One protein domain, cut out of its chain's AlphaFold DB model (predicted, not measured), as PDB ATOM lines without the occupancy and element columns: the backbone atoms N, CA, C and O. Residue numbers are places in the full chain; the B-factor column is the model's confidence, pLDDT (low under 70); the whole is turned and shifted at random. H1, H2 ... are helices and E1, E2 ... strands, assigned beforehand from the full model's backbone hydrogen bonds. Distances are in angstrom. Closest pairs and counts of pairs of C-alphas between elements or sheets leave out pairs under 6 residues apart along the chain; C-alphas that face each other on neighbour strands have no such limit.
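Overview. This is residues 2 to 17 and 48 to 111 of the 209 residues of an uncharacterized protein of Treponema sp (UniProt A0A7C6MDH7). An elongated body has the small hairpin E2 and E3 at one end and helix H2 at the other, with helix H1 running lengthwise along one side between them. The short parallel strands E1 and E4 lie side by side towards the H2 end, and the unnamed residues 86 to 99 loop through the middle, not far from the mean of the C-alphas. The printed part has 80 residues with two named helices and four named strands, in the order E1, E2, E3, H1, E4, H2, in two sheets of two strands, one parallel and one antiparallel. The class is mixed, helices and strands, with 38 residues in named elements, under half of those printed. The whole is only just compact, close to loose, with a radius of gyration of the C-alphas of 13.5 A and spans of 47 by 25 by 17 A.

Arrangement. E1, residues 5 to 7, is the parallel neighbour of E4, residues 83 to 85, with 23 degrees between their directions. C-alphas 5 and 83 face each other at 4.8 A, and N 84 and O 5 are within hydrogen-bond range at 2.8 A, as are N 7 and O 84 at 3.0 A. E2, residues 50 to 53, and E3, residues 59 to 62, form an antiparallel hairpin with 135 degrees between their directions. In it N 50 and O 62 are 2.8 A apart and N 60 and O 52 are 2.9 A apart, both within hydrogen-bond range. The closest C-alphas of H1, residues 64 to 77, and E4 are those of Phe 77 and Cys 83, 6.9 A apart. The closest C-alphas of E1 and H2, residues 100 to 109, are those of Phe 6 and Ala 103, 7.6 A apart. H1 and H2 are apart, and E2 is apart from E4. In H1 and H2 every O i to N i+4 pair is within hydrogen-bond range.

Along the chain. E1 begins at C-alpha 5, at (264.158, 187.719, 286.443). E2 measures 10.4 A from first to last C-alpha, and E3 measures 9.6 A. H1 is the longest helix, 19.8 A from C-alpha 64 at (262.322, 174.461, 262.972) to C-alpha 77. H2 measures 14.6 A and ends at C-alpha 109, at (257.849, 193.575, 297.453).

Size, cuts and confidence. The two C-alphas farthest apart are those of Gly 48 and Pro 111, at 47.4 A. Residues 18 to 47 are not printed, and C-alphas 17 and 48 are 19.7 A apart across this cut, which lies in the link from E1 to E2. Of the links that are printed whole, E4 to H2 is long, with 14 residues, and the other three are tight. The mean pLDDT of the printed part is 86.7, and residues 2, 16, 17 and 111 are under 70.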
ATOM      1  N   GLN A   2     266.244 185.272 296.327       66.00
ATOM      2  CA  GLN A   2     266.568 185.137 294.906       66.00
ATOM      3  C   GLN A   2     265.975 186.329 294.144       66.00
ATOM      4  O   GLN A   2     264.839 186.721 294.399       66.00
ATOM      5  N   THR A   3     266.767 186.931 293.258       81.75
ATOM      6  CA  THR A   3     266.364 188.094 292.459       81.75
ATOM      7  C   THR A   3     265.373 187.661 291.374       81.75
ATOM      8  O   THR A   3     265.687 186.721 290.639       81.75
ATOM      9  N   PRO A   4     264.201 188.310 291.240       88.06
ATOM     10  CA  PRO A   4     263.269 187.998 290.166       88.06
ATOM     11  C   PRO A   4     263.844 188.406 288.805       88.06
ATOM     12  O   PRO A   4     264.382 189.502 288.647       88.06
ATOM     13  N   ILE A   5     263.726 187.515 287.824       89.38
ATOM     14  CA  ILE A   5     264.158 187.719 286.443       89.38
ATOM     15  C   ILE A   5     262.912 187.913 285.592       89.38
ATOM     16  O   ILE A   5     262.053 187.037 285.508       89.38
ATOM     17  N   PHE A   6     262.842 189.060 284.931       91.12
ATOM     18  CA  PHE A   6     261.783 189.396 283.997       91.12
ATOM     19  C   PHE A   6     262.375 189.516 282.602       91.12
ATOM     20  O   PHE A   6     263.370 190.218 282.419       91.12
ATOM     21  N   PHE A   7     261.766 188.867 281.616       89.69
ATOM     22  CA  PHE A   7     262.204 188.983 280.230       89.69
ATOM     23  C   PHE A   7     261.034 189.249 279.280       89.69
ATOM     24  O   PHE A   7     259.874 188.935 279.553       89.69
ATOM     25  N   THR A   8     261.358 189.880 278.154       89.44
ATOM     26  CA  THR A   8     260.444 190.214 277.059       89.44
ATOM     27  C   THR A   8     261.232 190.275 275.746       89.44
ATOM     28  O   THR A   8     262.461 190.298 275.764       89.44
ATOM     29  N   GLY A   9     260.545 190.260 274.602       82.94
ATOM     30  CA  GLY A   9     261.167 190.296 273.270       82.94
ATOM     31  C   GLY A   9     261.722 188.956 272.766       82.94
ATOM     32  O   GLY A   9     262.272 188.895 271.670       82.94
ATOM     33  N   LEU A  10     261.560 187.871 273.531       88.19
ATOM     34  CA  LEU A  10     261.871 186.504 273.104       88.19
ATOM     35  C   LEU A  10     260.616 185.828 272.537       88.19
ATOM     36  O   LEU A  10     259.930 185.078 273.229       88.19
ATOM     37  N   ASP A  11     260.300 186.120 271.276       87.56
ATOM     38  CA  ASP A  11     259.050 185.657 270.660       87.56
ATOM     39  C   ASP A  11     259.172 184.333 269.897       87.56
ATOM     40  O   ASP A  11     258.160 183.676 269.651       87.56
ATOM     41  N   PHE A  12     260.375 183.949 269.459       89.94
ATOM     42  CA  PHE A  12     260.632 182.726 268.674       89.94
ATOM     43  C   PHE A  12     259.649 182.492 267.505       89.94
ATOM     44  O   PHE A  12     259.294 181.366 267.152       89.94
ATOM     45  N   SER A  13     259.162 183.575 266.911       87.62
ATOM     46  CA  SER A  13     258.215 183.558 265.800       87.62
ATOM     47  C   SER A  13     258.212 184.914 265.106       87.62
ATOM     48  O   SER A  13     258.667 185.916 265.661       87.62
ATOM     49  N   TRP A  14     257.692 184.944 263.886       81.25
ATOM     50  CA  TRP A  14     257.451 186.177 263.152       81.25
ATOM     51  C   TRP A  14     256.074 186.739 263.490       81.25
ATOM     52  O   TRP A  14     255.062 186.034 263.446       81.25
ATOM     53  N   GLN A  15     256.049 188.033 263.794       70.31
ATOM     54  CA  GLN A  15     254.830 188.788 264.049       70.31
ATOM     55  C   GLN A  15     254.325 189.477 262.774       70.31
ATOM     56  O   GLN A  15     255.065 189.685 261.811       70.31
ATOM     57  N   SER A  16     253.059 189.893 262.789       59.72
ATOM     58  CA  SER A  16     252.530 190.832 261.800       59.72
ATOM     59  C   SER A  16     253.066 192.240 262.100       59.72
ATOM     60  O   SER A  16     252.444 192.991 262.848       59.72
ATOM     61  N   GLY A  17     254.238 192.593 261.566       59.06
ATOM     62  CA  GLY A  17     254.824 193.921 261.764       59.06
ATOM     63  C   GLY A  17     256.301 194.020 261.385       59.06
ATOM     64  O   GLY A  17     256.934 193.035 261.013       59.06
ATOM     65  N   GLY A  48     260.014 176.361 254.596       80.31
ATOM     66  CA  GLY A  48     260.218 175.869 255.966       80.31
ATOM     67  C   GLY A  48     259.568 176.701 257.079       80.31
ATOM     68  O   GLY A  48     259.709 176.342 258.248       80.31
ATOM     69  N   VAL A  49     258.837 177.771 256.748       86.81
ATOM     70  CA  VAL A  49     257.978 178.488 257.706       86.81
ATOM     71  C   VAL A  49     256.620 177.785 257.821       86.81
ATOM     72  O   VAL A  49     255.989 177.467 256.814       86.81
ATOM     73  N   TYR A  50     256.147 177.560 259.045       88.62
ATOM     74  CA  TYR A  50     254.851 176.949 259.344       88.62
ATOM     75  C   TYR A  50     254.124 177.691 260.473       88.62
ATOM     76  O   TYR A  50     254.697 178.530 261.167       88.62
ATOM     77  N   LYS A  51     252.823 177.417 260.630       89.56
ATOM     78  CA  LYS A  51     251.996 178.005 261.692       89.56
ATOM     79  C   LYS A  51     251.976 177.096 262.914       89.56
ATOM     80  O   LYS A  51     251.706 175.907 262.783       89.56
ATOM     81  N   GLU A  52     252.164 177.679 264.089       90.19
ATOM     82  CA  GLU A  52     252.105 176.983 265.373       90.19
ATOM     83  C   GLU A  52     251.283 177.787 266.390       90.19
ATOM     84  O   GLU A  52     251.088 178.996 266.246       90.19
ATOM     85  N   LYS A  53     250.748 177.113 267.414       91.44
ATOM     86  CA  LYS A  53     250.044 177.775 268.516       91.44
ATOM     87  C   LYS A  53     251.055 178.448 269.441       91.44
ATOM     88  O   LYS A  53     251.772 177.788 270.183       91.44
ATOM     89  N   GLY A  54     251.063 179.769 269.419       89.12
ATOM     90  CA  GLY A  54     251.836 180.600 270.324       89.12
ATOM     91  C   GLY A  54     251.145 180.862 271.662       89.12
ATOM     92  O   GLY A  54     250.202 180.177 272.083       89.12
ATOM     93  N   LYS A  55     251.622 181.903 272.343       88.31
ATOM     94  CA  LYS A  55     251.075 182.401 273.607       88.31
ATOM     95  C   LYS A  55     249.598 182.769 273.453       88.31
ATOM     96  O   LYS A  55     249.151 183.245 272.405       88.31
ATOM     97  N   LYS A  56     248.820 182.532 274.517       84.44
ATOM     98  CA  LYS A  56     247.361 182.767 274.563       84.44
ATOM     99  C   LYS A  56     246.579 182.055 273.437       84.44
ATOM    100  O   LYS A  56     245.491 182.488 273.076       84.44
ATOM    101  N   GLY A  57     247.142 180.991 272.855       84.12
ATOM    102  CA  GLY A  57     246.510 180.206 271.791       84.12
ATOM    103  C   GLY A  57     246.469 180.880 270.415       84.12
ATOM    104  O   GLY A  57     245.814 180.357 269.514       84.12
ATOM    105  N   LYS A  58     247.152 182.016 270.222       87.12
ATOM    106  CA  LYS A  58     247.218 182.694 268.917       87.12
ATOM    107  C   LYS A  58     248.115 181.923 267.955       87.12
ATOM    108  O   LYS A  58     249.169 181.440 268.350       87.12
ATOM    109  N   LEU A  59     247.724 181.832 266.686       89.06
ATOM    110  CA  LEU A  59     248.580 181.243 265.656       89.06
ATOM    111  C   LEU A  59     249.709 182.211 265.298       89.06
ATOM    112  O   LEU A  59     249.446 183.351 264.915       89.06
ATOM    113  N   VAL A  60     250.945 181.734 265.396       89.06
ATOM    114  CA  VAL A  60     252.163 182.464 265.033       89.06
ATOM    115  C   VAL A  60     252.904 181.717 263.931       89.06
ATOM    116  O   VAL A  60     252.730 180.510 263.764       89.06
ATOM    117  N   LEU A  61     253.709 182.434 263.154       89.06
ATOM    118  CA  LEU A  61     254.551 181.834 262.124       89.06
ATOM    119  C   LEU A  61     255.935 181.562 262.695       89.06
ATOM    120  O   LEU A  61     256.554 182.455 263.260       89.06
ATOM    121  N   THR A  62     256.430 180.344 262.537       89.44
ATOM    122  CA  THR A  62     257.737 179.925 263.044       89.44
ATOM    123  C   THR A  62     258.407 178.959 262.069       89.44
ATOM    124  O   THR A  62     257.864 178.656 261.007       89.44
ATOM    125  N   ASN A  63     259.621 178.526 262.379       91.00
ATOM    126  CA  ASN A  63     260.367 177.524 261.622       91.00
ATOM    127  C   ASN A  63     261.034 176.528 262.595       91.00
ATOM    128  O   ASN A  63     260.996 176.738 263.813       91.00
ATOM    129  N   PRO A  64     261.670 175.446 262.104       91.75
ATOM    130  CA  PRO A  64     262.322 174.461 262.972       91.75
ATOM    131  C   PRO A  64     263.401 175.052 263.895       91.75
ATOM    132  O   PRO A  64     263.568 174.596 265.019       91.75
ATOM    133  N   SER A  65     264.116 176.093 263.455       91.06
ATOM    134  CA  SER A  65     265.151 176.735 264.273       91.06
ATOM    135  C   SER A  65     264.557 177.529 265.439       91.06
ATOM    136  O   SER A  65     264.970 177.348 266.578       91.06
ATOM    137  N   LEU A  66     263.576 178.398 265.173       90.69
ATOM    138  CA  LEU A  66     262.930 179.239 266.182       90.69
ATOM    139  C   LEU A  66     262.116 178.403 267.176       90.69
ATOM    140  O   LEU A  66     262.235 178.616 268.379       90.69
ATOM    141  N   SER A  67     261.361 177.412 266.696       92.81
ATOM    142  CA  SER A  67     260.679 176.439 267.565       92.81
ATOM    143  C   SER A  67     261.665 175.657 268.442       92.81
ATOM    144  O   SER A  67     261.436 175.523 269.642       92.81
ATOM    145  N   GLY A  68     262.814 175.240 267.896       93.38
ATOM    146  CA  GLY A  68     263.893 174.625 268.673       93.38
ATOM    147  C   GLY A  68     264.432 175.535 269.783       93.38
ATOM    148  O   GLY A  68     264.621 175.081 270.911       93.38
ATOM    149  N   TYR A  69     264.613 176.834 269.511       93.25
ATOM    150  CA  TYR A  69     265.007 177.804 270.541       93.25
ATOM    151  C   TYR A  69     263.928 178.016 271.607       93.25
ATOM    152  O   TYR A  69     264.264 178.098 272.788       93.25
ATOM    153  N   ALA A  70     262.648 178.056 271.225       92.31
ATOM    154  CA  ALA A  70     261.544 178.124 272.183       92.31
ATOM    155  C   ALA A  70     261.541 176.901 273.110       92.31
ATOM    156  O   ALA A  70     261.423 177.039 274.328       92.31
ATOM    157  N   GLN A  71     261.755 175.710 272.547       93.12
ATOM    158  CA  GLN A  71     261.836 174.469 273.308       93.12
ATOM    159  C   GLN A  71     263.056 174.440 274.235       93.12
ATOM    160  O   GLN A  71     262.944 174.030 275.388       93.12
ATOM    161  N   LEU A  72     264.213 174.917 273.772       93.94
ATOM    162  CA  LEU A  72     265.409 175.038 274.605       93.94
ATOM    163  C   LEU A  72     265.194 176.028 275.757       93.94
ATOM    164  O   LEU A  72     265.569 175.733 276.890       93.94
ATOM    165  N   CYS A  73     264.545 177.163 275.489       90.88
ATOM    166  CA  CYS A  73     264.165 178.140 276.508       90.88
ATOM    167  C   CYS A  73     263.251 177.498 277.564       90.88
ATOM    168  O   CYS A  73     263.571 177.536 278.752       90.88
ATOM    169  N   ALA A  74     262.202 176.796 277.129       91.31
ATOM    170  CA  ALA A  74     261.297 176.078 278.021       91.31
ATOM    171  C   ALA A  74     262.017 175.023 278.864       91.31
ATOM    172  O   ALA A  74     261.856 174.989 280.082       91.31
ATOM    173  N   ASN A  75     262.868 174.202 278.254       91.88
ATOM    174  CA  ASN A  75     263.600 173.157 278.967       91.88
ATOM    175  C   ASN A  75     264.594 173.729 279.986       91.88
ATOM    176  O   ASN A  75     264.777 173.150 281.051       91.88
ATOM    177  N   THR A  76     265.223 174.862 279.669       90.56
ATOM    178  CA  THR A  76     266.268 175.460 280.513       90.56
ATOM    179  C   THR A  76     265.680 176.263 281.671       90.56
ATOM    180  O   THR A  76     266.207 176.216 282.779       90.56
ATOM    181  N   PHE A  77     264.591 177.004 281.434       88.75
ATOM    182  CA  PHE A  77     264.104 178.019 282.373       88.75
ATOM    183  C   PHE A  77     262.768 177.688 283.048       88.75
ATOM    184  O   PHE A  77     262.438 178.336 284.037       88.75
ATOM    185  N   SER A  78     262.028 176.663 282.605       84.38
ATOM    186  CA  SER A  78     260.738 176.290 283.225       84.38
ATOM    187  C   SER A  78     260.837 175.917 284.708       84.38
ATOM    188  O   SER A  78     259.880 176.101 285.454       84.38
ATOM    189  N   GLN A  79     261.991 175.411 285.151       85.31
ATOM    190  CA  GLN A  79     262.228 175.033 286.548       85.31
ATOM    191  C   GLN A  79     262.742 176.193 287.415       85.31
ATOM    192  O   GLN A  79     262.909 176.042 288.625       85.31
ATOM    193  N   VAL A  80     263.002 177.361 286.821       85.81
ATOM    194  CA  VAL A  80     263.510 178.528 287.544       85.81
ATOM    195  C   VAL A  80     262.332 179.277 288.166       85.81
ATOM    196  O   VAL A  80     261.618 180.012 287.490       85.81
ATOM    197  N   ALA A  81     262.156 179.122 289.483       79.31
ATOM    198  CA  ALA A  81     260.996 179.614 290.240       79.31
ATOM    199  C   ALA A  81     260.737 181.136 290.163       79.31
ATOM    200  O   ALA A  81     259.649 181.589 290.505       79.31
ATOM    201  N   HIS A  82     261.721 181.928 289.728       86.25
ATOM    202  CA  HIS A  82     261.629 183.389 289.655       86.25
ATOM    203  C   HIS A  82     261.913 183.945 288.257       86.25
ATOM    204  O   HIS A  82     262.333 185.093 288.134       86.25
ATOM    205  N   CYS A  83     261.730 183.135 287.214       90.00
ATOM    206  CA  CYS A  83     261.860 183.562 285.825       90.00
ATOM    207  C   CYS A  83     260.471 183.791 285.227       90.00
ATOM    208  O   CYS A  83     259.673 182.861 285.157       90.00
ATOM    209  N   TYR A  84     260.179 185.017 284.796       91.25
ATOM    210  CA  TYR A  84     258.852 185.410 284.330       91.25
ATOM    211  C   TYR A  84     258.889 186.003 282.922       91.25
ATOM    212  O   TYR A  84     259.711 186.870 282.613       91.25
ATOM    213  N   ASP A  85     257.942 185.568 282.092       91.38
ATOM    214  CA  ASP A  85     257.756 186.053 280.726       91.38
ATOM    215  C   ASP A  85     256.682 187.149 280.693       91.38
ATOM    216  O   ASP A  85     255.490 186.884 280.880       91.38
ATOM    217  N   ILE A  86     257.097 188.388 280.438       92.12
ATOM    218  CA  ILE A  86     256.184 189.537 280.299       92.12
ATOM    219  C   ILE A  86     255.722 189.697 278.835       92.12
ATOM    220  O   ILE A  86     254.776 190.426 278.522       92.12
ATOM    221  N   GLY A  87     256.355 188.987 277.897       86.81
ATOM    222  CA  GLY A  87     256.025 189.036 276.479       86.81
ATOM    223  C   GLY A  87     254.639 188.456 276.195       86.81
ATOM    224  O   GLY A  87     254.356 187.293 276.482       86.81
ATOM    225  N   GLN A  88     253.771 189.242 275.555       84.56
ATOM    226  CA  GLN A  88     252.392 188.829 275.254       84.56
ATOM    227  C   GLN A  88     252.226 188.054 273.941       84.56
ATOM    228  O   GLN A  88     251.132 187.558 273.651       84.56
ATOM    229  N   GLN A  89     253.278 187.999 273.131       86.75
ATOM    230  CA  GLN A  89     253.290 187.408 271.799       86.75
ATOM    231  C   GLN A  89     254.410 186.368 271.704       86.75
ATOM    232  O   GLN A  89     255.240 186.260 272.607       86.75
ATOM    233  N   GLY A  90     254.391 185.566 270.642       87.94
ATOM    234  CA  GLY A  90     255.421 184.563 270.403       87.94
ATOM    235  C   GLY A  90     255.006 183.116 270.650       87.94
ATOM    236  O   GLY A  90     253.843 182.835 270.945       87.94
ATOM    237  N   LEU A  91     255.965 182.196 270.542       91.50
ATOM    238  CA  LEU A  91     255.848 180.824 271.038       91.50
ATOM    239  C   LEU A  91     255.910 180.784 272.568       91.50
ATOM    240  O   LEU A  91     256.325 181.737 273.227       91.50
ATOM    241  N   GLN A  92     255.461 179.669 273.142       90.31
ATOM    242  CA  GLN A  92     255.523 179.462 274.585       90.31
ATOM    243  C   GLN A  92     256.970 179.230 275.027       90.31
ATOM    244  O   GLN A  92     257.681 178.417 274.446       90.31
ATOM    245  N   THR A  93     257.383 179.937 276.074       88.50
ATOM    246  CA  THR A  93     258.751 179.917 276.614       88.50
ATOM    247  C   THR A  93     258.902 178.980 277.809       88.50
ATOM    248  O   THR A  93     259.991 178.859 278.349       88.50
ATOM    249  N   GLY A  94     257.818 178.332 278.255       86.81
ATOM    250  CA  GLY A  94     257.793 177.448 279.426       86.81
ATOM    251  C   GLY A  94     257.816 178.164 280.783       86.81
ATOM    252  O   GLY A  94     257.495 177.537 281.789       86.81
ATOM    253  N   CYS A  95     258.141 179.457 280.824       88.88
ATOM    254  CA  CYS A  95     258.096 180.271 282.037       88.88
ATOM    255  C   CYS A  95     256.668 180.776 282.331       88.88
ATOM    256  O   CYS A  95     255.876 180.968 281.399       88.88
ATOM    257  N   PRO A  96     256.321 181.049 283.605       89.69
ATOM    258  CA  PRO A  96     255.067 181.709 283.954       89.69
ATOM    259  C   PRO A  96     254.925 183.061 283.243       89.69
ATOM    260  O   PRO A  96     255.787 183.934 283.361       89.69
ATOM    261  N   SER A  97     253.822 183.233 282.507       89.31
ATOM    262  CA  SER A  97     253.511 184.496 281.841       89.31
ATOM    263  C   SER A  97     252.786 185.432 282.800       89.31
ATOM    264  O   SER A  97     251.741 185.067 283.342       89.31
ATOM    265  N   ILE A  98     253.334 186.629 283.001       90.94
ATOM    266  CA  ILE A  98     252.780 187.648 283.902       90.94
ATOM    267  C   ILE A  98     252.528 188.956 283.152       90.94
ATOM    268  O   ILE A  98     253.073 189.192 282.072       90.94
ATOM    269  N   THR A  99     251.695 189.824 283.719       89.50
ATOM    270  CA  THR A  99     251.471 191.166 283.171       89.50
ATOM    271  C   THR A  99     252.517 192.161 283.678       89.50
ATOM    272  O   THR A  99     253.205 191.906 284.666       89.50
ATOM    273  N   HIS A 100     252.626 193.319 283.016       87.56
ATOM    274  CA  HIS A 100     253.459 194.421 283.506       87.56
ATOM    275  C   HIS A 100     253.052 194.859 284.921       87.56
ATOM    276  O   HIS A 100     253.919 195.041 285.769       87.56
ATOM    277  N   GLU A 101     251.750 194.933 285.203       88.44
ATOM    278  CA  GLU A 101     251.232 195.286 286.532       88.44
ATOM    279  C   GLU A 101     251.648 194.268 287.602       88.44
ATOM    280  O   GLU A 101     251.974 194.628 288.732       88.44
ATOM    281  N   ASP A 102     251.663 192.978 287.264       87.69
ATOM    282  CA  ASP A 102     252.091 191.937 288.199       87.69
ATOM    283  C   ASP A 102     253.606 191.964 288.423       87.69
ATOM    284  O   ASP A 102     254.063 191.757 289.548       87.69
ATOM    285  N   ALA A 103     254.388 192.290 287.391       88.06
ATOM    286  CA  ALA A 103     255.824 192.509 287.532       88.06
ATOM    287  C   ALA A 103     256.124 193.693 288.468       88.06
ATOM    288  O   ALA A 103     256.971 193.571 289.353       88.06
ATOM    289  N   GLU A 104     255.390 194.804 288.344       87.56
ATOM    290  CA  GLU A 104     255.505 195.963 289.242       87.56
ATOM    291  C   GLU A 104     255.187 195.601 290.698       87.56
ATOM    292  O   GLU A 104     255.900 196.025 291.612       87.56
ATOM    293  N   LYS A 105     254.173 194.758 290.931       87.62
ATOM    294  CA  LYS A 105     253.864 194.237 292.272       87.62
ATOM    295  C   LYS A 105     254.992 193.364 292.816       87.62
ATOM    296  O   LYS A 105     255.341 193.488 293.985       87.62
ATOM    297  N   ILE A 106     255.585 192.487 292.008       86.31
ATOM    298  CA  ILE A 106     256.712 191.652 292.459       86.31
ATOM    299  C   ILE A 106     257.923 192.534 292.800       86.31
ATOM    300  O   ILE A 106     258.585 192.315 293.815       86.31
ATOM    301  N   LEU A 107     258.182 193.568 291.994       86.19
ATOM    302  CA  LEU A 107     259.256 194.532 292.231       86.19
ATOM    303  C   LEU A 107     259.035 195.365 293.500       86.19
ATOM    304  O   LEU A 107     260.000 195.627 294.214       86.19
ATOM    305  N   SER A 108     257.796 195.751 293.817       82.50
ATOM    306  CA  SER A 108     257.494 196.546 295.019       82.50
ATOM    307  C   SER A 108     257.709 195.780 296.329       82.50
ATOM    308  O   SER A 108     258.028 196.395 297.344       82.50
ATOM    309  N   HIS A 109     257.589 194.450 296.302       78.88
ATOM    310  CA  HIS A 109     257.849 193.575 297.453       78.88
ATOM    311  C   HIS A 109     259.320 193.162 297.575       78.88
ATOM    312  O   HIS A 109     259.724 192.597 298.594       78.88
ATOM    313  N   CYS A 110     260.132 193.418 296.549       71.31
ATOM    314  CA  CYS A 110     261.553 193.133 296.602       71.31
ATOM    315  C   CYS A 110     262.230 194.233 297.437       71.31
ATOM    316  O   CYS A 110     262.040 195.415 297.138       71.31
ATOM    317  N   PRO A 111     263.013 193.893 298.480       67.62
ATOM    318  CA  PRO A 111     263.731 194.901 299.242       67.62
ATOM    319  C   PRO A 111     264.648 195.639 298.272       67.62
ATOM    320  O   PRO A 111     265.587 195.050 297.728       67.62
TER     321      PRO A 111